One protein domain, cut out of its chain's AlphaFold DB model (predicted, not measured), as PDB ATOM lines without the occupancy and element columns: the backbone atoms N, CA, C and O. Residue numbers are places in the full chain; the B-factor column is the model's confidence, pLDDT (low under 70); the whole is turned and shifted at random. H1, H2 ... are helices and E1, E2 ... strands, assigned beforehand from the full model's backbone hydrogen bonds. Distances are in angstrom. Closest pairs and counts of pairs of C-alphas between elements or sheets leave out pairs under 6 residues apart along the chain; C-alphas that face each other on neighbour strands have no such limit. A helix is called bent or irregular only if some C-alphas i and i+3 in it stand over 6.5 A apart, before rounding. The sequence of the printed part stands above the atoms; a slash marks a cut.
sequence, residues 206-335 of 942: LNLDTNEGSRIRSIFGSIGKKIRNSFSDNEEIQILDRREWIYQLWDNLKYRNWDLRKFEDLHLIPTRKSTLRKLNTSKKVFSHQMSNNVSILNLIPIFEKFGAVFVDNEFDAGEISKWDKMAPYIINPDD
ATOM      1  N   LEU A 206      40.793 -42.562  34.155       80.06
ATOM      2  CA  LEU A 206      41.318 -41.192  34.151       80.06
ATOM      3  C   LEU A 206      42.791 -41.126  33.698       80.06
ATOM      4  O   LEU A 206      43.153 -40.227  32.946       80.06
ATOM      5  N   ASN A 207      43.633 -42.093  34.087       71.06
ATOM      6  CA  ASN A 207      45.069 -42.094  33.767       71.06
ATOM      7  C   ASN A 207      45.424 -42.579  32.351       71.06
ATOM      8  O   ASN A 207      46.448 -42.152  31.811       71.06
ATOM      9  N   LEU A 208      44.633 -43.488  31.767       59.41
ATOM     10  CA  LEU A 208      44.947 -44.181  30.506       59.41
ATOM     11  C   LEU A 208      45.207 -43.242  29.313       59.41
ATOM     12  O   LEU A 208      45.984 -43.615  28.439       59.41
ATOM     13  N   ASP A 209      44.669 -42.018  29.324       52.81
ATOM     14  CA  ASP A 209      44.759 -41.088  28.188       52.81
ATOM     15  C   ASP A 209      45.618 -39.840  28.436       52.81
ATOM     16  O   ASP A 209      45.706 -38.973  27.567       52.81
ATOM     17  N   THR A 210      46.358 -39.765  29.551       51.19
ATOM     18  CA  THR A 210      47.504 -38.836  29.662       51.19
ATOM     19  C   THR A 210      48.661 -39.357  28.800       51.19
ATOM     20  O   THR A 210      49.722 -39.760  29.276       51.19
ATOM     21  N   ASN A 211      48.443 -39.431  27.488       46.44
ATOM     22  CA  ASN A 211      49.361 -39.976  26.492       46.44
ATOM     23  C   ASN A 211      50.558 -39.047  26.203       46.44
ATOM     24  O   ASN A 211      50.945 -38.832  25.063       46.44
ATOM     25  N   GLU A 212      51.232 -38.598  27.260       44.53
ATOM     26  CA  GLU A 212      52.699 -38.563  27.285       44.53
ATOM     27  C   GLU A 212      53.283 -39.796  27.999       44.53
ATOM     28  O   GLU A 212      54.396 -40.234  27.696       44.53
ATOM     29  N   GLY A 213      52.508 -40.459  28.864       43.69
ATOM     30  CA  GLY A 213      52.941 -41.655  29.586       43.69
ATOM     31  C   GLY A 213      53.250 -42.854  28.684       43.69
ATOM     32  O   GLY A 213      54.087 -43.679  29.047       43.69
ATOM     33  N   SER A 214      52.643 -42.959  27.496       44.09
ATOM     34  CA  SER A 214      52.958 -44.035  26.538       44.09
ATOM     35  C   SER A 214      54.246 -43.794  25.746       44.09
ATOM     36  O   SER A 214      54.907 -44.768  25.393       44.09
ATOM     37  N   ARG A 215      54.678 -42.537  25.543       44.59
ATOM     38  CA  ARG A 215      56.027 -42.247  25.012       44.59
ATOM     39  C   ARG A 215      57.103 -42.433  26.081       44.59
ATOM     40  O   ARG A 215      58.177 -42.939  25.788       44.59
ATOM     41  N   ILE A 216      56.812 -42.099  27.337       42.47
ATOM     42  CA  ILE A 216      57.779 -42.258  28.436       42.47
ATOM     43  C   ILE A 216      57.955 -43.737  28.824       42.47
ATOM     44  O   ILE A 216      59.048 -44.136  29.228       42.47
ATOM     45  N   ARG A 217      56.930 -44.581  28.625       40.59
ATOM     46  CA  ARG A 217      57.019 -46.033  28.868       40.59
ATOM     47  C   ARG A 217      58.051 -46.730  27.979       40.59
ATOM     48  O   ARG A 217      58.609 -47.733  28.412       40.59
ATOM     49  N   SER A 218      58.314 -46.207  26.776       45.62
ATOM     50  CA  SER A 218      59.309 -46.772  25.858       45.62
ATOM     51  C   SER A 218      60.706 -46.153  25.983       45.62
ATOM     52  O   SER A 218      61.649 -46.734  25.455       45.62
ATOM     53  N   ILE A 219      60.868 -45.026  26.693       48.06
ATOM     54  CA  ILE A 219      62.163 -44.320  26.788       48.06
ATOM     55  C   ILE A 219      62.805 -44.458  28.179       48.06
ATOM     56  O   ILE A 219      64.025 -44.535  28.280       48.06
ATOM     57  N   PHE A 220      62.022 -44.565  29.260       41.28
ATOM     58  CA  PHE A 220      62.565 -44.625  30.622       41.28
ATOM     59  C   PHE A 220      61.931 -45.752  31.450       41.28
ATOM     60  O   PHE A 220      60.994 -45.542  32.228       41.28
ATOM     61  N   GLY A 221      62.485 -46.965  31.336       54.66
ATOM     62  CA  GLY A 221      62.262 -48.022  32.330       54.66
ATOM     63  C   GLY A 221      62.606 -47.539  33.750       54.66
ATOM     64  O   GLY A 221      63.406 -46.623  33.899       54.66
ATOM     65  N   SER A 222      61.995 -48.134  34.785       44.59
ATOM     66  CA  SER A 222      62.185 -47.910  36.245       44.59
ATOM     67  C   SER A 222      62.012 -46.473  36.797       44.59
ATOM     68  O   SER A 222      61.456 -46.302  37.881       44.59
ATOM     69  N   ILE A 223      62.407 -45.432  36.061       46.38
ATOM     70  CA  ILE A 223      62.306 -44.002  36.388       46.38
ATOM     71  C   ILE A 223      60.870 -43.489  36.182       46.38
ATOM     72  O   ILE A 223      60.424 -42.597  36.905       46.38
ATOM     73  N   GLY A 224      60.080 -44.133  35.313       42.50
ATOM     74  CA  GLY A 224      58.644 -43.863  35.167       42.50
ATOM     75  C   GLY A 224      57.821 -44.090  36.446       42.50
ATOM     76  O   GLY A 224      56.759 -43.493  36.599       42.50
ATOM     77  N   LYS A 225      58.317 -44.877  37.415       43.03
ATOM     78  CA  LYS A 225      57.660 -45.064  38.724       43.03
ATOM     79  C   LYS A 225      57.822 -43.842  39.640       43.03
ATOM     80  O   LYS A 225      56.964 -43.604  40.477       43.03
ATOM     81  N   LYS A 226      58.887 -43.052  39.449       39.56
ATOM     82  CA  LYS A 226      59.158 -41.812  40.196       39.56
ATOM     83  C   LYS A 226      58.370 -40.621  39.631       39.56
ATOM     84  O   LYS A 226      57.896 -39.801  40.404       39.56
ATOM     85  N   ILE A 227      58.157 -40.584  38.311       43.25
ATOM     86  CA  ILE A 227      57.323 -39.574  37.623       43.25
ATOM     87  C   ILE A 227      55.819 -39.862  37.815       43.25
ATOM     88  O   ILE A 227      55.009 -38.943  37.887       43.25
ATOM     89  N   ARG A 228      55.416 -41.129  38.003       39.59
ATOM     90  CA  ARG A 228      54.029 -41.485  38.370       39.59
ATOM     91  C   ARG A 228      53.559 -40.814  39.666       39.59
ATOM     92  O   ARG A 228      52.379 -40.511  39.787       39.59
ATOM     93  N   ASN A 229      54.493 -40.570  40.585       41.78
ATOM     94  CA  ASN A 229      54.233 -39.912  41.861       41.78
ATOM     95  C   ASN A 229      54.256 -38.374  41.771       41.78
ATOM     96  O   ASN A 229      53.897 -37.730  42.742       41.78
ATOM     97  N   SER A 230      54.672 -37.765  40.649       39.25
ATOM     98  CA  SER A 230      54.669 -36.297  40.514       39.25
ATOM     99  C   SER A 230      53.365 -35.749  39.928       39.25
ATOM    100  O   SER A 230      53.013 -34.609  40.192       39.25
ATOM    101  N   PHE A 231      52.622 -36.547  39.150       40.72
ATOM    102  CA  PHE A 231      51.297 -36.163  38.632       40.72
ATOM    103  C   PHE A 231      50.153 -36.486  39.602       40.72
ATOM    104  O   PHE A 231      49.081 -35.893  39.501       40.72
ATOM    105  N   SER A 232      50.377 -37.389  40.563       48.25
ATOM    106  CA  SER A 232      49.427 -37.678  41.644       48.25
ATOM    107  C   SER A 232      49.236 -36.512  42.613       48.25
ATOM    108  O   SER A 232      48.241 -36.509  43.335       48.25
ATOM    109  N   ASP A 233      50.129 -35.521  42.602       51.75
ATOM    110  CA  ASP A 233      50.107 -34.386  43.531       51.75
ATOM    111  C   ASP A 233      49.353 -33.163  42.981       51.75
ATOM    112  O   ASP A 233      49.068 -32.229  43.727       51.75
ATOM    113  N   ASN A 234      48.957 -33.170  41.703       65.88
ATOM    114  CA  ASN A 234      48.149 -32.088  41.146       65.88
ATOM    115  C   ASN A 234      46.697 -32.201  41.635       65.88
ATOM    116  O   ASN A 234      46.025 -33.216  41.425       65.88
ATOM    117  N   GLU A 235      46.185 -31.137  42.258       73.56
ATOM    118  CA  GLU A 235      44.796 -31.073  42.737       73.56
ATOM    119  C   GLU A 235      43.764 -31.109  41.596       73.56
ATOM    120  O   GLU A 235      42.600 -31.440  41.826       73.56
ATOM    121  N   GLU A 236      44.181 -30.797  40.366       80.06
ATOM    122  CA  GLU A 236      43.302 -30.544  39.226       80.06
ATOM    123  C   GLU A 236      43.893 -31.097  37.917       80.06
ATOM    124  O   GLU A 236      45.094 -30.977  37.666       80.06
ATOM    125  N   ILE A 237      43.045 -31.710  37.087       84.44
ATOM    126  CA  ILE A 237      43.383 -32.265  35.764       84.44
ATOM    127  C   ILE A 237      42.407 -31.738  34.706       84.44
ATOM    128  O   ILE A 237      41.308 -31.317  35.036       84.44
ATOM    129  N   GLN A 238      42.765 -31.761  33.423       80.88
ATOM    130  CA  GLN A 238      41.856 -31.334  32.349       80.88
ATOM    131  C   GLN A 238      40.692 -32.324  32.173       80.88
ATOM    132  O   GLN A 238      40.914 -33.534  32.210       80.88
ATOM    133  N   ILE A 239      39.465 -31.823  31.966       75.81
ATOM    134  CA  ILE A 239      38.273 -32.683  31.825       75.81
ATOM    135  C   ILE A 239      38.205 -33.392  30.460       75.81
ATOM    136  O   ILE A 239      37.558 -34.431  30.355       75.81
ATOM    137  N   LEU A 240      38.918 -32.886  29.440       71.56
ATOM    138  CA  LEU A 240      38.874 -33.369  28.046       71.56
ATOM    139  C   LEU A 240      37.416 -33.518  27.536       71.56
ATOM    140  O   LEU A 240      36.477 -32.991  28.134       71.56
ATOM    141  N   ASP A 241      37.193 -34.265  26.455       69.00
ATOM    142  CA  ASP A 241      35.853 -34.553  25.910       69.00
ATOM    143  C   ASP A 241      35.057 -35.579  26.756       69.00
ATOM    144  O   ASP A 241      34.229 -36.329  26.245       69.00
ATOM    145  N   ARG A 242      35.318 -35.664  28.070       73.00
ATOM    146  CA  ARG A 242      34.788 -36.708  28.971       73.00
ATOM    147  C   ARG A 242      33.688 -36.223  29.910       73.00
ATOM    148  O   ARG A 242      33.320 -36.938  30.840       73.00
ATOM    149  N   ARG A 243      33.148 -35.027  29.679       81.75
ATOM    150  CA  ARG A 243      32.080 -34.434  30.500       81.75
ATOM    151  C   ARG A 243      30.876 -35.372  30.645       81.75
ATOM    152  O   ARG A 243      30.438 -35.626  31.762       81.75
ATOM    153  N   GLU A 244      30.406 -35.944  29.538       83.94
ATOM    154  CA  GLU A 244      29.271 -36.878  29.544       83.94
ATOM    155  C   GLU A 244      29.569 -38.139  30.370       83.94
ATOM    156  O   GLU A 244      28.745 -38.566  31.175       83.94
ATOM    157  N   TRP A 245      30.778 -38.692  30.238       88.25
ATOM    158  CA  TRP A 245      31.209 -39.853  31.017       88.25
ATOM    159  C   TRP A 245      31.285 -39.550  32.521       88.25
ATOM    160  O   TRP A 245      30.861 -40.370  33.331       88.25
ATOM    161  N   ILE A 246      31.772 -38.366  32.906       89.38
ATOM    162  CA  ILE A 246      31.807 -37.928  34.310       89.38
ATOM    163  C   ILE A 246      30.393 -37.788  34.882       89.38
ATOM    164  O   ILE A 246      30.162 -38.190  36.020       89.38
ATOM    165  N   TYR A 247      29.436 -37.261  34.116       87.88
ATOM    166  CA  TYR A 247      28.043 -37.159  34.568       87.88
ATOM    167  C   TYR A 247      27.392 -38.532  34.734       87.88
ATOM    168  O   TYR A 247      26.834 -38.803  35.793       87.88
ATOM    169  N   GLN A 248      27.571 -39.437  33.767       87.81
ATOM    170  CA  GLN A 248      27.104 -40.824  33.885       87.81
ATOM    171  C   GLN A 248      27.720 -41.537  35.097       87.81
ATOM    172  O   GLN A 248      27.040 -42.285  35.797       87.81
ATOM    173  N   LEU A 249      29.003 -41.282  35.370       90.25
ATOM    174  CA  LEU A 249      29.678 -41.810  36.547       90.25
ATOM    175  C   LEU A 249      29.020 -41.305  37.836       90.25
ATOM    176  O   LEU A 249      28.724 -42.105  38.716       90.25
ATOM    177  N   TRP A 250      28.754 -40.005  37.953       91.00
ATOM    178  CA  TRP A 250      28.095 -39.444  39.132       91.00
ATOM    179  C   TRP A 250      26.652 -39.915  39.314       91.00
ATOM    180  O   TRP A 250      26.249 -40.168  40.453       91.00
ATOM    181  N   ASP A 251      25.901 -40.090  38.226       88.38
ATOM    182  CA  ASP A 251      24.574 -40.704  38.274       88.38
ATOM    183  C   ASP A 251      24.657 -42.113  38.878       88.38
ATOM    184  O   ASP A 251      23.847 -42.461  39.738       88.38
ATOM    185  N   ASN A 252      25.687 -42.893  38.520       89.56
ATOM    186  CA  ASN A 252      25.937 -44.211  39.111       89.56
ATOM    187  C   ASN A 252      26.336 -44.133  40.583       89.56
ATOM    188  O   ASN A 252      25.729 -44.824  41.401       89.56
ATOM    189  N   LEU A 253      27.274 -43.253  40.949       90.25
ATOM    190  CA  LEU A 253      27.671 -43.051  42.349       90.25
ATOM    191  C   LEU A 253      26.456 -42.733  43.236       90.25
ATOM    192  O   LEU A 253      26.321 -43.289  44.333       90.25
ATOM    193  N   LYS A 254      25.557 -41.865  42.745       88.69
ATOM    194  CA  LYS A 254      24.324 -41.475  43.435       88.69
ATOM    195  C   LYS A 254      23.315 -42.621  43.481       88.69
ATOM    196  O   LYS A 254      22.803 -42.915  44.559       88.69
ATOM    197  N   TYR A 255      23.051 -43.277  42.352       86.38
ATOM    198  CA  TYR A 255      22.113 -44.400  42.252       86.38
ATOM    199  C   TYR A 255      22.492 -45.547  43.195       86.38
ATOM    200  O   TYR A 255      21.665 -46.044  43.957       86.38
ATOM    201  N   ARG A 256      23.778 -45.912  43.209       86.38
ATOM    202  CA  ARG A 256      24.335 -46.936  44.099       86.38
ATOM    203  C   ARG A 256      24.459 -46.488  45.549       86.38
ATOM    204  O   ARG A 256      24.700 -47.316  46.427       86.38
ATOM    205  N   ASN A 257      24.314 -45.189  45.803       87.56
ATOM    206  CA  ASN A 257      24.507 -44.556  47.098       87.56
ATOM    207  C   ASN A 257      25.857 -44.932  47.747       87.56
ATOM    208  O   ASN A 257      25.925 -45.148  48.962       87.56
ATOM    209  N   TRP A 258      26.934 -45.010  46.955       89.62
ATOM    210  CA  TRP A 258      28.257 -45.420  47.444       89.62
ATOM    211  C   TRP A 258      28.824 -44.468  48.510       89.62
ATOM    212  O   TRP A 258      28.399 -43.316  48.666       89.62
ATOM    213  N   ASP A 259      29.778 -44.967  49.298       88.81
ATOM    214  CA  ASP A 259      30.523 -44.152  50.258       88.81
ATOM    215  C   ASP A 259      31.614 -43.337  49.546       88.81
ATOM    216  O   ASP A 259      32.665 -43.865  49.172       88.81
ATOM    217  N   LEU A 260      31.376 -42.030  49.395       89.81
ATOM    218  CA  LEU A 260      32.292 -41.102  48.722       89.81
ATOM    219  C   LEU A 260      33.687 -41.041  49.362       89.81
ATOM    220  O   LEU A 260      34.645 -40.710  48.666       89.81
ATOM    221  N   ARG A 261      33.840 -41.449  50.632       88.50
ATOM    222  CA  ARG A 261      35.148 -41.513  51.311       88.50
ATOM    223  C   ARG A 261      36.145 -42.425  50.597       88.50
ATOM    224  O   ARG A 261      37.351 -42.228  50.685       88.50
ATOM    225  N   LYS A 262      35.661 -43.435  49.864       88.69
ATOM    226  CA  LYS A 262      36.502 -44.349  49.066       88.69
ATOM    227  C   LYS A 262      37.011 -43.731  47.762       88.69
ATOM    228  O   LYS A 262      37.910 -44.291  47.142       88.69
ATOM    229  N   PHE A 263      36.458 -42.587  47.372       90.56
ATOM    230  CA  PHE A 263      36.751 -41.889  46.123       90.56
ATOM    231  C   PHE A 263      37.453 -40.541  46.361       90.56
ATOM    232  O   PHE A 263      37.743 -39.837  45.399       90.56
ATOM    233  N   GLU A 264      37.755 -40.188  47.616       87.69
ATOM    234  CA  GLU A 264      38.310 -38.889  48.026       87.69
ATOM    235  C   GLU A 264      39.562 -38.463  47.237       87.69
ATOM    236  O   GLU A 264      39.692 -37.300  46.855       87.69
ATOM    237  N   ASP A 265      40.443 -39.409  46.916       85.50
ATOM    238  CA  ASP A 265      41.689 -39.142  46.185       85.50
ATOM    239  C   ASP A 265      41.507 -38.974  44.663       85.50
ATOM    240  O   ASP A 265      42.488 -38.752  43.944       85.50
ATOM    241  N   LEU A 266      40.284 -39.121  44.143       88.12
ATOM    242  CA  LEU A 266      39.989 -39.131  42.708       88.12
ATOM    243  C   LEU A 266      39.470 -37.781  42.213       88.12
ATOM    244  O   LEU A 266      38.638 -37.140  42.856       88.12
ATOM    245  N   HIS A 267      39.919 -37.384  41.019       89.31
ATOM    246  CA  HIS A 267      39.469 -36.182  40.314       89.31
ATOM    247  C   HIS A 267      38.078 -36.379  39.709       89.31
ATOM    248  O   HIS A 267      37.945 -36.820  38.569       89.31
ATOM    249  N   LEU A 268      37.047 -36.064  40.490       89.56
ATOM    250  CA  LEU A 268      35.651 -36.306  40.122       89.56
ATOM    251  C   LEU A 268      34.810 -35.037  40.006       89.56
ATOM    252  O   LEU A 268      33.807 -35.067  39.300       89.56
ATOM    253  N   ILE A 269      35.176 -33.933  40.663       89.69
ATOM    254  CA  ILE A 269      34.355 -32.714  40.644       89.69
ATOM    255  C   ILE A 269      34.686 -31.896  39.387       89.69
ATOM    256  O   ILE A 269      35.812 -31.396  39.291       89.69
ATOM    257  N   PRO A 270      33.751 -31.716  38.440       90.12
ATOM    258  CA  PRO A 270      33.958 -30.842  37.290       90.12
ATOM    259  C   PRO A 270      33.913 -29.371  37.714       90.12
ATOM    260  O   PRO A 270      33.055 -28.965  38.496       90.12
ATOM    261  N   THR A 271      34.827 -28.556  37.194       89.00
ATOM    262  CA  THR A 271      34.902 -27.114  37.484       89.00
ATOM    263  C   THR A 271      34.520 -26.274  36.264       89.00
ATOM    264  O   THR A 271      34.618 -26.730  35.119       89.00
ATOM    265  N   ARG A 272      34.186 -24.993  36.482       84.06
ATOM    266  CA  ARG A 272      33.900 -24.026  35.397       84.06
ATOM    267  C   ARG A 272      35.065 -23.826  34.422       84.06
ATOM    268  O   ARG A 272      34.855 -23.366  33.304       84.06
ATOM    269  N   LYS A 273      36.292 -24.168  34.826       82.81
ATOM    270  CA  LYS A 273      37.502 -24.047  33.997       82.81
ATOM    271  C   LYS A 273      37.725 -25.263  33.091       82.81
ATOM    272  O   LYS A 273      38.794 -25.383  32.506       82.81
ATOM    273  N   SER A 274      36.722 -26.136  32.944       83.69
ATOM    274  CA  SER A 274      36.811 -27.381  32.165       83.69
ATOM    275  C   SER A 274      37.911 -28.317  32.675       83.69
ATOM    276  O   SER A 274      38.694 -28.898  31.928       83.69
ATOM    277  N   THR A 275      37.954 -28.482  33.989       87.31
ATOM    278  CA  THR A 275      38.891 -29.359  34.692       87.31
ATOM    279  C   THR A 275      38.143 -30.253  35.677       87.31
ATOM    280  O   THR A 275      36.982 -30.003  35.995       87.31
ATOM    281  N   LEU A 276      38.809 -31.296  36.163       87.88
ATOM    282  CA  LEU A 276      38.350 -32.166  37.236       87.88
ATOM    283  C   LEU A 276      39.245 -31.986  38.453       87.88
ATOM    284  O   LEU A 276      40.470 -32.078  38.355       87.88
ATOM    285  N   ARG A 277      38.625 -31.778  39.608       87.94
ATOM    286  CA  ARG A 277      39.303 -31.620  40.893       87.94
ATOM    287  C   ARG A 277      39.045 -32.820  41.794       87.94
ATOM    288  O   ARG A 277      37.990 -33.457  41.714       87.94
ATOM    289  N   LYS A 278      40.030 -33.141  42.638       88.19
ATOM    290  CA  LYS A 278      39.882 -34.190  43.654       88.19
ATOM    291  C   LYS A 278      38.740 -33.878  44.616       88.19
ATOM    292  O   LYS A 278      38.550 -32.716  44.971       88.19
ATOM    293  N   LEU A 279      38.021 -34.912  45.057       87.12
ATOM    294  CA  LEU A 279      36.994 -34.772  46.095       87.12
ATOM    295  C   LEU A 279      37.603 -34.229  47.393       87.12
ATOM    296  O   LEU A 279      37.139 -33.224  47.932       87.12
ATOM    297  N   ASN A 280      38.691 -34.842  47.857       83.88
ATOM    298  CA  ASN A 280      39.480 -34.325  48.961       83.88
ATOM    299  C   ASN A 280      40.595 -33.422  48.426       83.88
ATOM    300  O   ASN A 280      41.595 -33.870  47.867       83.88
ATOM    301  N   THR A 281      40.390 -32.122  48.585       77.75
ATOM    302  CA  THR A 281      41.313 -31.074  48.152       77.75
ATOM    303  C   THR A 281      41.519 -30.059  49.272       77.75
ATOM    304  O   THR A 281      40.608 -29.823  50.084       77.75
ATOM    305  N   SER A 282      42.718 -29.465  49.315       70.88
ATOM    306  CA  SER A 282      43.031 -28.376  50.243       70.88
ATOM    307  C   SER A 282      42.273 -27.104  49.854       70.88
ATOM    308  O   SER A 282      41.713 -26.424  50.714       70.88
ATOM    309  N   LYS A 283      42.144 -26.847  48.545       74.62
ATOM    310  CA  LYS A 283      41.354 -25.748  47.988       74.62
ATOM    311  C   LYS A 283      39.938 -26.210  47.681       74.62
ATOM    312  O   LYS A 283      39.670 -26.813  46.638       74.62
ATOM    313  N   LYS A 284      39.025 -25.911  48.600       78.25
ATOM    314  CA  LYS A 284      37.618 -26.314  48.509       78.25
ATOM    315  C   LYS A 284      36.922 -25.742  47.272       78.25
ATOM    316  O   LYS A 284      37.295 -24.684  46.762       78.25
ATOM    317  N   VAL A 285      35.932 -26.487  46.783       88.06
ATOM    318  CA  VAL A 285      35.149 -26.137  45.593       88.06
ATOM    319  C   VAL A 285      33.814 -25.552  46.030       88.06
ATOM    320  O   VAL A 285      33.241 -26.013  47.011       88.06
ATOM    321  N   PHE A 286      33.329 -24.539  45.324       89.94
ATOM    322  CA  PHE A 286      32.126 -23.793  45.674       89.94
ATOM    323  C   PHE A 286      31.006 -24.026  44.667       89.94
ATOM    324  O   PHE A 286      31.246 -24.085  43.459       89.94
ATOM    325  N   SER A 287      29.782 -24.107  45.178       87.31
ATOM    326  CA  SER A 287      28.564 -24.060  44.369       87.31
ATOM    327  C   SER A 287      28.321 -22.639  43.838       87.31
ATOM    328  O   SER A 287      28.699 -21.647  44.465       87.31
ATOM    329  N   HIS A 288      27.699 -22.535  42.665       81.69
ATOM    330  CA  HIS A 288      27.126 -21.306  42.117       81.69
ATOM    331  C   HIS A 288      25.666 -21.090  42.553       81.69
ATOM    332  O   HIS A 288      25.083 -20.047  42.255       81.69
ATOM    333  N   GLN A 289      25.064 -22.038  43.271       77.75
ATOM    334  CA  GLN A 289      23.695 -21.908  43.757       77.75
ATOM    335  C   GLN A 289      23.647 -21.235  45.130       77.75
ATOM    336  O   GLN A 289      24.398 -21.580  46.037       77.75
ATOM    337  N   MET A 290      22.717 -20.292  45.289       73.06
ATOM    338  CA  MET A 290      22.351 -19.689  46.573       73.06
ATOM    339  C   MET A 290      20.832 -19.724  46.730       73.06
ATOM    340  O   MET A 290      20.097 -19.583  45.750       73.06
ATOM    341  N   SER A 291      20.352 -19.873  47.962       64.94
ATOM    342  CA  SER A 291      18.928 -20.072  48.273       64.94
ATOM    343  C   SER A 291      18.004 -18.882  47.952       64.94
ATOM    344  O   SER A 291      16.796 -19.082  47.851       64.94
ATOM    345  N   ASN A 292      18.529 -17.659  47.762       54.91
ATOM    346  CA  ASN A 292      17.730 -16.422  47.867       54.91
ATOM    347  C   ASN A 292      17.871 -15.371  46.735       54.91
ATOM    348  O   ASN A 292      17.699 -14.183  46.995       54.91
ATOM    349  N   ASN A 293      18.137 -15.737  45.475       47.56
ATOM    350  CA  ASN A 293      18.183 -14.782  44.336       47.56
ATOM    351  C   ASN A 293      19.189 -13.609  44.466       47.56
ATOM    352  O   ASN A 293      19.189 -12.703  43.630       47.56
ATOM    353  N   VAL A 294      20.091 -13.619  45.454       54.25
ATOM    354  CA  VAL A 294      21.305 -12.797  45.405       54.25
ATOM    355  C   VAL A 294      22.239 -13.497  44.439       54.25
ATOM    356  O   VAL A 294      22.645 -14.635  44.656       54.25
ATOM    357  N   SER A 295      22.531 -12.837  43.329       55.91
ATOM    358  CA  SER A 295      23.394 -13.413  42.316       55.91
ATOM    359  C   SER A 295      24.809 -13.570  42.880       55.91
ATOM    360  O   SER A 295      25.555 -12.590  42.971       55.91
ATOM    361  N   ILE A 296      25.207 -14.808  43.212       70.50
ATOM    362  CA  ILE A 296      26.606 -15.169  43.514       70.50
ATOM    363  C   ILE A 296      27.539 -14.682  42.398       70.50
ATOM    364  O   ILE A 296      28.730 -14.528  42.627       70.50
ATOM    365  N   LEU A 297      27.023 -14.408  41.190       74.38
ATOM    366  CA  LEU A 297      27.804 -13.963  40.037       74.38
ATOM    367  C   LEU A 297      28.673 -12.738  40.349       74.38
ATOM    368  O   LEU A 297      29.767 -12.639  39.803       74.38
ATOM    369  N   ASN A 298      28.239 -11.854  41.256       81.06
ATOM    370  CA  ASN A 298      29.045 -10.705  41.689       81.06
ATOM    371  C   ASN A 298      30.146 -11.087  42.697       81.06
ATOM    372  O   ASN A 298      31.144 -10.381  42.816       81.06
ATOM    373  N   LEU A 299      29.973 -12.197  43.417       86.44
ATOM    374  CA  LEU A 299      30.905 -12.727  44.415       86.44
ATOM    375  C   LEU A 299      31.888 -13.743  43.821       86.44
ATOM    376  O   LEU A 299      32.986 -13.883  44.353       86.44
ATOM    377  N   ILE A 300      31.543 -14.414  42.714       86.88
ATOM    378  CA  ILE A 300      32.417 -15.387  42.038       86.88
ATOM    379  C   ILE A 300      33.805 -14.788  41.755       86.88
ATOM    380  O   ILE A 300      34.781 -15.366  42.232       86.88
ATOM    381  N   PRO A 301      33.940 -13.623  41.079       87.88
ATOM    382  CA  PRO A 301      35.257 -13.049  40.795       87.88
ATOM    383  C   PRO A 301      36.049 -12.722  42.068       87.88
ATOM    384  O   PRO A 301      37.274 -12.804  42.080       87.88
ATOM    385  N   ILE A 302      35.350 -12.364  43.149       89.69
ATOM    386  CA  ILE A 302      35.946 -12.029  44.447       89.69
ATOM    387  C   ILE A 302      36.496 -13.293  45.109       89.69
ATOM    388  O   ILE A 302      37.649 -13.328  45.525       89.69
ATOM    389  N   PHE A 303      35.694 -14.355  45.175       90.06
ATOM    390  CA  PHE A 303      36.108 -15.620  45.775       90.06
ATOM    391  C   PHE A 303      37.219 -16.280  44.951       90.06
ATOM    392  O   PHE A 303      38.159 -16.825  45.526       90.06
ATOM    393  N   GLU A 304      37.182 -16.175  43.620       88.38
ATOM    394  CA  GLU A 304      38.266 -16.642  42.749       88.38
ATOM    395  C   GLU A 304      39.588 -15.909  43.021       88.38
ATOM    396  O   GLU A 304      40.642 -16.550  43.035       88.38
ATOM    397  N   LYS A 305      39.555 -14.598  43.318       88.38
ATOM    398  CA  LYS A 305      40.743 -13.849  43.778       88.38
ATOM    399  C   LYS A 305      41.288 -14.380  45.109       88.38
ATOM    400  O   LYS A 305      42.500 -14.367  45.294       88.38
ATOM    401  N   PHE A 306      40.425 -14.895  45.987       88.75
ATOM    402  CA  PHE A 306      40.812 -15.561  47.241       88.75
ATOM    403  C   PHE A 306      41.259 -17.023  47.066       88.75
ATOM    404  O   PHE A 306      41.564 -17.699  48.051       88.75
ATOM    405  N   GLY A 307      41.307 -17.520  45.825       85.19
ATOM    406  CA  GLY A 307      41.730 -18.881  45.498       85.19
ATOM    407  C   GLY A 307      40.601 -19.913  45.441       85.19
ATOM    408  O   GLY A 307      40.889 -21.098  45.245       85.19
ATOM    409  N   ALA A 308      39.337 -19.494  45.574       88.25
ATOM    410  CA  ALA A 308      38.187 -20.375  45.402       88.25
ATOM    411  C   ALA A 308      38.075 -20.878  43.959       88.25
ATOM    412  O   ALA A 308      38.433 -20.194  42.998       88.25
ATOM    413  N   VAL A 309      37.521 -22.077  43.808       88.62
ATOM    414  CA  VAL A 309      37.185 -22.651  42.503       88.62
ATOM    415  C   VAL A 309      35.727 -23.062  42.514       88.62
ATOM    416  O   VAL A 309      35.267 -23.662  43.478       88.62
ATOM    417  N   PHE A 310      35.005 -22.737  41.448       89.50
ATOM    418  CA  PHE A 310      33.583 -23.036  41.331       89.50
ATOM    419  C   PHE A 310      33.338 -24.292  40.497       89.50
ATOM    420  O   PHE A 310      34.024 -24.539  39.497       89.50
ATOM    421  N   VAL A 311      32.344 -25.067  40.921       89.75
ATOM    422  CA  VAL A 311      31.853 -26.258  40.220       89.75
ATOM    423  C   VAL A 311      31.262 -25.865  38.862       89.75
ATOM    424  O   VAL A 311      30.764 -24.752  38.692       89.75
ATOM    425  N   ASP A 312      31.345 -26.761  37.878       87.81
ATOM    426  CA  ASP A 312      30.714 -26.573  36.571       87.81
ATOM    427  C   ASP A 312      29.212 -26.265  36.695       87.81
ATOM    428  O   ASP A 312      28.501 -26.856  37.511       87.81
ATOM    429  N   ASN A 313      28.731 -25.341  35.860       84.56
ATOM    430  CA  ASN A 313      27.374 -24.821  35.961       84.56
ATOM    431  C   ASN A 313      26.295 -25.903  35.788       84.56
ATOM    432  O   ASN A 313      25.300 -25.880  36.509       84.56
ATOM    433  N   GLU A 314      26.479 -26.822  34.838       84.31
ATOM    434  CA  GLU A 314      25.505 -27.880  34.544       84.31
ATOM    435  C   GLU A 314      25.496 -28.923  35.659       84.31
ATOM    436  O   GLU A 314      24.431 -29.334  36.117       84.31
ATOM    437  N   PHE A 315      26.686 -29.304  36.134       85.94
ATOM    438  CA  PHE A 315      26.831 -30.254  37.232       85.94
ATOM    439  C   PHE A 315      26.175 -29.745  38.514       85.94
ATOM    440  O   PHE A 315      25.441 -30.470  39.184       85.94
ATOM    441  N   ASP A 316      26.420 -28.481  38.841       84.06
ATOM    442  CA  ASP A 316      25.916 -27.864  40.058       84.06
ATOM    443  C   ASP A 316      24.417 -27.522  39.971       84.06
ATOM    444  O   ASP A 316      23.728 -27.506  40.986       84.06
ATOM    445  N   ALA A 317      23.870 -27.354  38.757       81.12
ATOM    446  CA  ALA A 317      22.425 -27.283  38.517       81.12
ATOM    447  C   ALA A 317      21.697 -28.633  38.634       81.12
ATOM    448  O   ALA A 317      20.479 -28.661  38.837       81.12
ATOM    449  N   GLY A 318      22.432 -29.735  38.491       80.12
ATOM    450  CA  GLY A 318      21.886 -31.083  38.475       80.12
ATOM    451  C   GLY A 318      21.424 -31.593  39.839       80.12
ATOM    452  O   GLY A 318      21.646 -31.008  40.893       80.12
ATOM    453  N   GLU A 319      20.796 -32.765  39.830       78.75
ATOM    454  CA  GLU A 319      20.338 -33.436  41.052       78.75
ATOM    455  C   GLU A 319      21.493 -34.031  41.879       78.75
ATOM    456  O   GLU A 319      21.292 -34.432  43.026       78.75
ATOM    457  N   ILE A 320      22.697 -34.134  41.306       82.62
ATOM    458  CA  ILE A 320      23.889 -34.674  41.976       82.62
ATOM    459  C   ILE A 320      24.410 -33.698  43.035       82.62
ATOM    460  O   ILE A 320      24.725 -34.130  44.138       82.62
ATOM    461  N   SER A 321      24.465 -32.396  42.745       75.25
ATOM    462  CA  SER A 321      24.951 -31.382  43.695       75.25
ATOM    463  C   SER A 321      24.082 -31.287  44.953       75.25
ATOM    464  O   SER A 321      24.598 -31.066  46.044       75.25
ATOM    465  N   LYS A 322      22.776 -31.544  44.815       79.88
ATOM    466  CA  LYS A 322      21.794 -31.592  45.911       79.88
ATOM    467  C   LYS A 322      21.859 -32.870  46.748       79.88
ATOM    468  O   LYS A 322      21.079 -33.034  47.680       79.88
ATOM    469  N   TRP A 323      22.717 -33.823  46.393       86.56
ATOM    470  CA  TRP A 323      22.871 -35.046  47.165       86.56
ATOM    471  C   TRP A 323      23.594 -34.738  48.479       86.56
ATOM    472  O   TRP A 323      24.737 -34.297  48.453       86.56
ATOM    473  N   ASP A 324      22.970 -35.026  49.625       83.06
ATOM    474  CA  ASP A 324      23.492 -34.670  50.960       83.06
ATOM    475  C   ASP A 324      24.950 -35.101  51.211       83.06
ATOM    476  O   ASP A 324      25.690 -34.443  51.944       83.06
ATOM    477  N   LYS A 325      25.409 -36.188  50.571       86.69
ATOM    478  CA  LYS A 325      26.800 -36.659  50.676       86.69
ATOM    479  C   LYS A 325      27.827 -35.742  49.994       86.69
ATOM    480  O   LYS A 325      29.017 -35.913  50.248       86.69
ATOM    481  N   MET A 326      27.400 -34.791  49.161       86.06
ATOM    482  CA  MET A 326      28.266 -33.820  48.479       86.06
ATOM    483  C   MET A 326      28.641 -32.621  49.353       86.06
ATOM    484  O   MET A 326      29.658 -31.981  49.080       86.06
ATOM    485  N   ALA A 327      27.886 -32.346  50.421       82.94
ATOM    486  CA  ALA A 327      28.099 -31.192  51.297       82.94
ATOM    487  C   ALA A 327      29.535 -31.053  51.867       82.94
ATOM    488  O   ALA A 327      30.022 -29.928  51.956       82.94
ATOM    489  N   PRO A 328      30.271 -32.135  52.209       85.62
ATOM    490  CA  PRO A 328      31.662 -32.020  52.671       85.62
ATOM    491  C   PRO A 328      32.668 -31.597  51.586       85.62
ATOM    492  O   PRO A 328      33.786 -31.187  51.909       85.62
ATOM    493  N   TYR A 329      32.304 -31.743  50.309       86.94
ATOM    494  CA  TYR A 329      33.207 -31.571  49.168       86.94
ATOM    495  C   TYR A 329      32.908 -30.306  48.356       86.94
ATOM    496  O   TYR A 329      33.834 -29.698  47.815       86.94
ATOM    497  N   ILE A 330      31.637 -29.898  48.293       89.06
ATOM    498  CA  ILE A 330      31.182 -28.668  47.639       89.06
ATOM    499  C   ILE A 330      30.603 -27.739  48.704       89.06
ATOM    500  O   ILE A 330      29.594 -28.044  49.334       89.06
ATOM    501  N   ILE A 331      31.237 -26.585  48.886       89.50
ATOM    502  CA  ILE A 331      30.786 -25.556  49.817       89.50
ATOM    503  C   ILE A 331      29.629 -24.792  49.188       89.50
ATOM    504  O   ILE A 331      29.769 -24.196  48.117       89.50
ATOM    505  N   ASN A 332      28.503 -24.767  49.893       87.69
ATOM    506  CA  ASN A 332      27.420 -23.847  49.592       87.69
ATOM    507  C   ASN A 332      27.799 -22.443  50.112       87.69
ATOM    508  O   ASN A 332      28.078 -22.311  51.306       87.69
ATOM    509  N   PRO A 333      27.803 -21.396  49.264       88.44
ATOM    510  CA  PRO A 333      28.071 -20.027  49.698       88.44
ATOM    511  C   PRO A 333      27.134 -19.501  50.797       88.44
ATOM    512  O   PRO A 333      27.505 -18.558  51.490       88.44
ATOM    513  N   ASP A 334      25.954 -20.088  50.993       85.81
ATOM    514  CA  ASP A 334      25.051 -19.735  52.095       85.81
ATOM    515  C   ASP A 334      25.623 -20.142  53.471       85.81
ATOM    516  O   ASP A 334      25.311 -19.525  54.493       85.81
ATOM    517  N   ASP A 335      26.495 -21.156  53.512       88.19
ATOM    518  CA  ASP A 335      27.211 -21.570  54.719       88.19
ATOM    519  C   ASP A 335      28.498 -20.754  54.891       88.19
ATOM    520  O   ASP A 335      29.614 -21.171  54.557       88.19
TER     521      ASP A 335
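Overview. This is residues 206 to 335 of the 942 residues of an uncharacterized protein of Rhizophagus irregularis (strain DAOM 181602 / DAOM 197198 / MUCL 43194) (UniProt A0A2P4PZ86). A small three-stranded sheet, E1, E3 and E2, makes the middle of an elongated model; the irregular helix H3 crosses one face of it, and a thin arm of two short helices, H1 and H2, makes one end of the length. The other end of the length is made by the loop around Asn 292, within residues 279 to 299, a long stretch with no named element; the short helix H6 grazes the sheet, the short helix H5 is away from it, and residues 218 to 223 at the arm's tip stand free. The printed part has 130 residues, with named elements in the order H1 H2 E1 H3 H4 E2 E3 H5 H6; the sheet is antiparallel throughout, in the order E1 E3 E2. The class is mixed, helices and strands, with under half of the residues in named elements. The whole is only just compact, close to loose, with a radius of gyration of the C-alphas of 16.6 A and spans of 57 by 37 by 25 A.

Along the chain. Find C-alpha 236 at (43.302, -30.544, 39.226), where E1, residues 236 to 238, begins and runs 7.1 A. E2, residues 267 to 271, covers 10.5 A, and E3, residues 275 to 278, covers 10.2 A. H3, residues 240 to 255, runs 24.6 A and ends at C-alpha 255, (22.113, -44.400, 42.252); it is irregular, with C-alphas 241 and 244 7.9 A apart. H4 is residues 260 to 263, 5.2 A. Look for H1 from C-alpha 213 at (52.941, -41.655, 29.586) to 219, 10.0 A, and H2 at residues 224 to 231, 11.2 A. H5 is residues 300 to 305, 8.6 A, and H6 is residues 313 to 317, 6.1 A.

Arrangement. Start at E3, the inner strand: N 237 of E1 and O 276 are 2.9 A apart, within hydrogen-bond range. E2 and E3 form a hairpin, with N 271 and O 275 at 2.9 A. E1, H3, H4 and E2 form a split strand-helix-strand unit, two strands of one sheet with helices between them along the chain and E3 between them in the sheet; its crossover is right-handed. H3 is on the sheet, making two layers, a helix over one face; the closest C-alphas of H3 and E2 are those of Ile 246 and Leu 268, 7.2 A. H6 only grazes the sheet, with residues 313 to 316. H1 and H2 are close but not clearly touching, at Arg 217 and Gly 224, whose C-alphas are 6.9 A apart. H4 and H5 touch no helix. Every O i to N i+4 pair is within range in H5 and H6; H3 has 10 of 12, H1 1 of 3 with 2 of 4 O i to N i+3 pairs, H2 1 of 4 with 2 of 5, and H4 is too short for an i+4 pair.

Size, cuts and confidence. The two C-alphas farthest apart, those of Gly 221 and Asn 292, are 56.8 A apart. The printed part has no cut. The link E3 to H5, 21 residues, is long. Look for pLDDT under 70 at residues 208 to 234, 241 and 291 to 295; the mean of the printed part is 75.6.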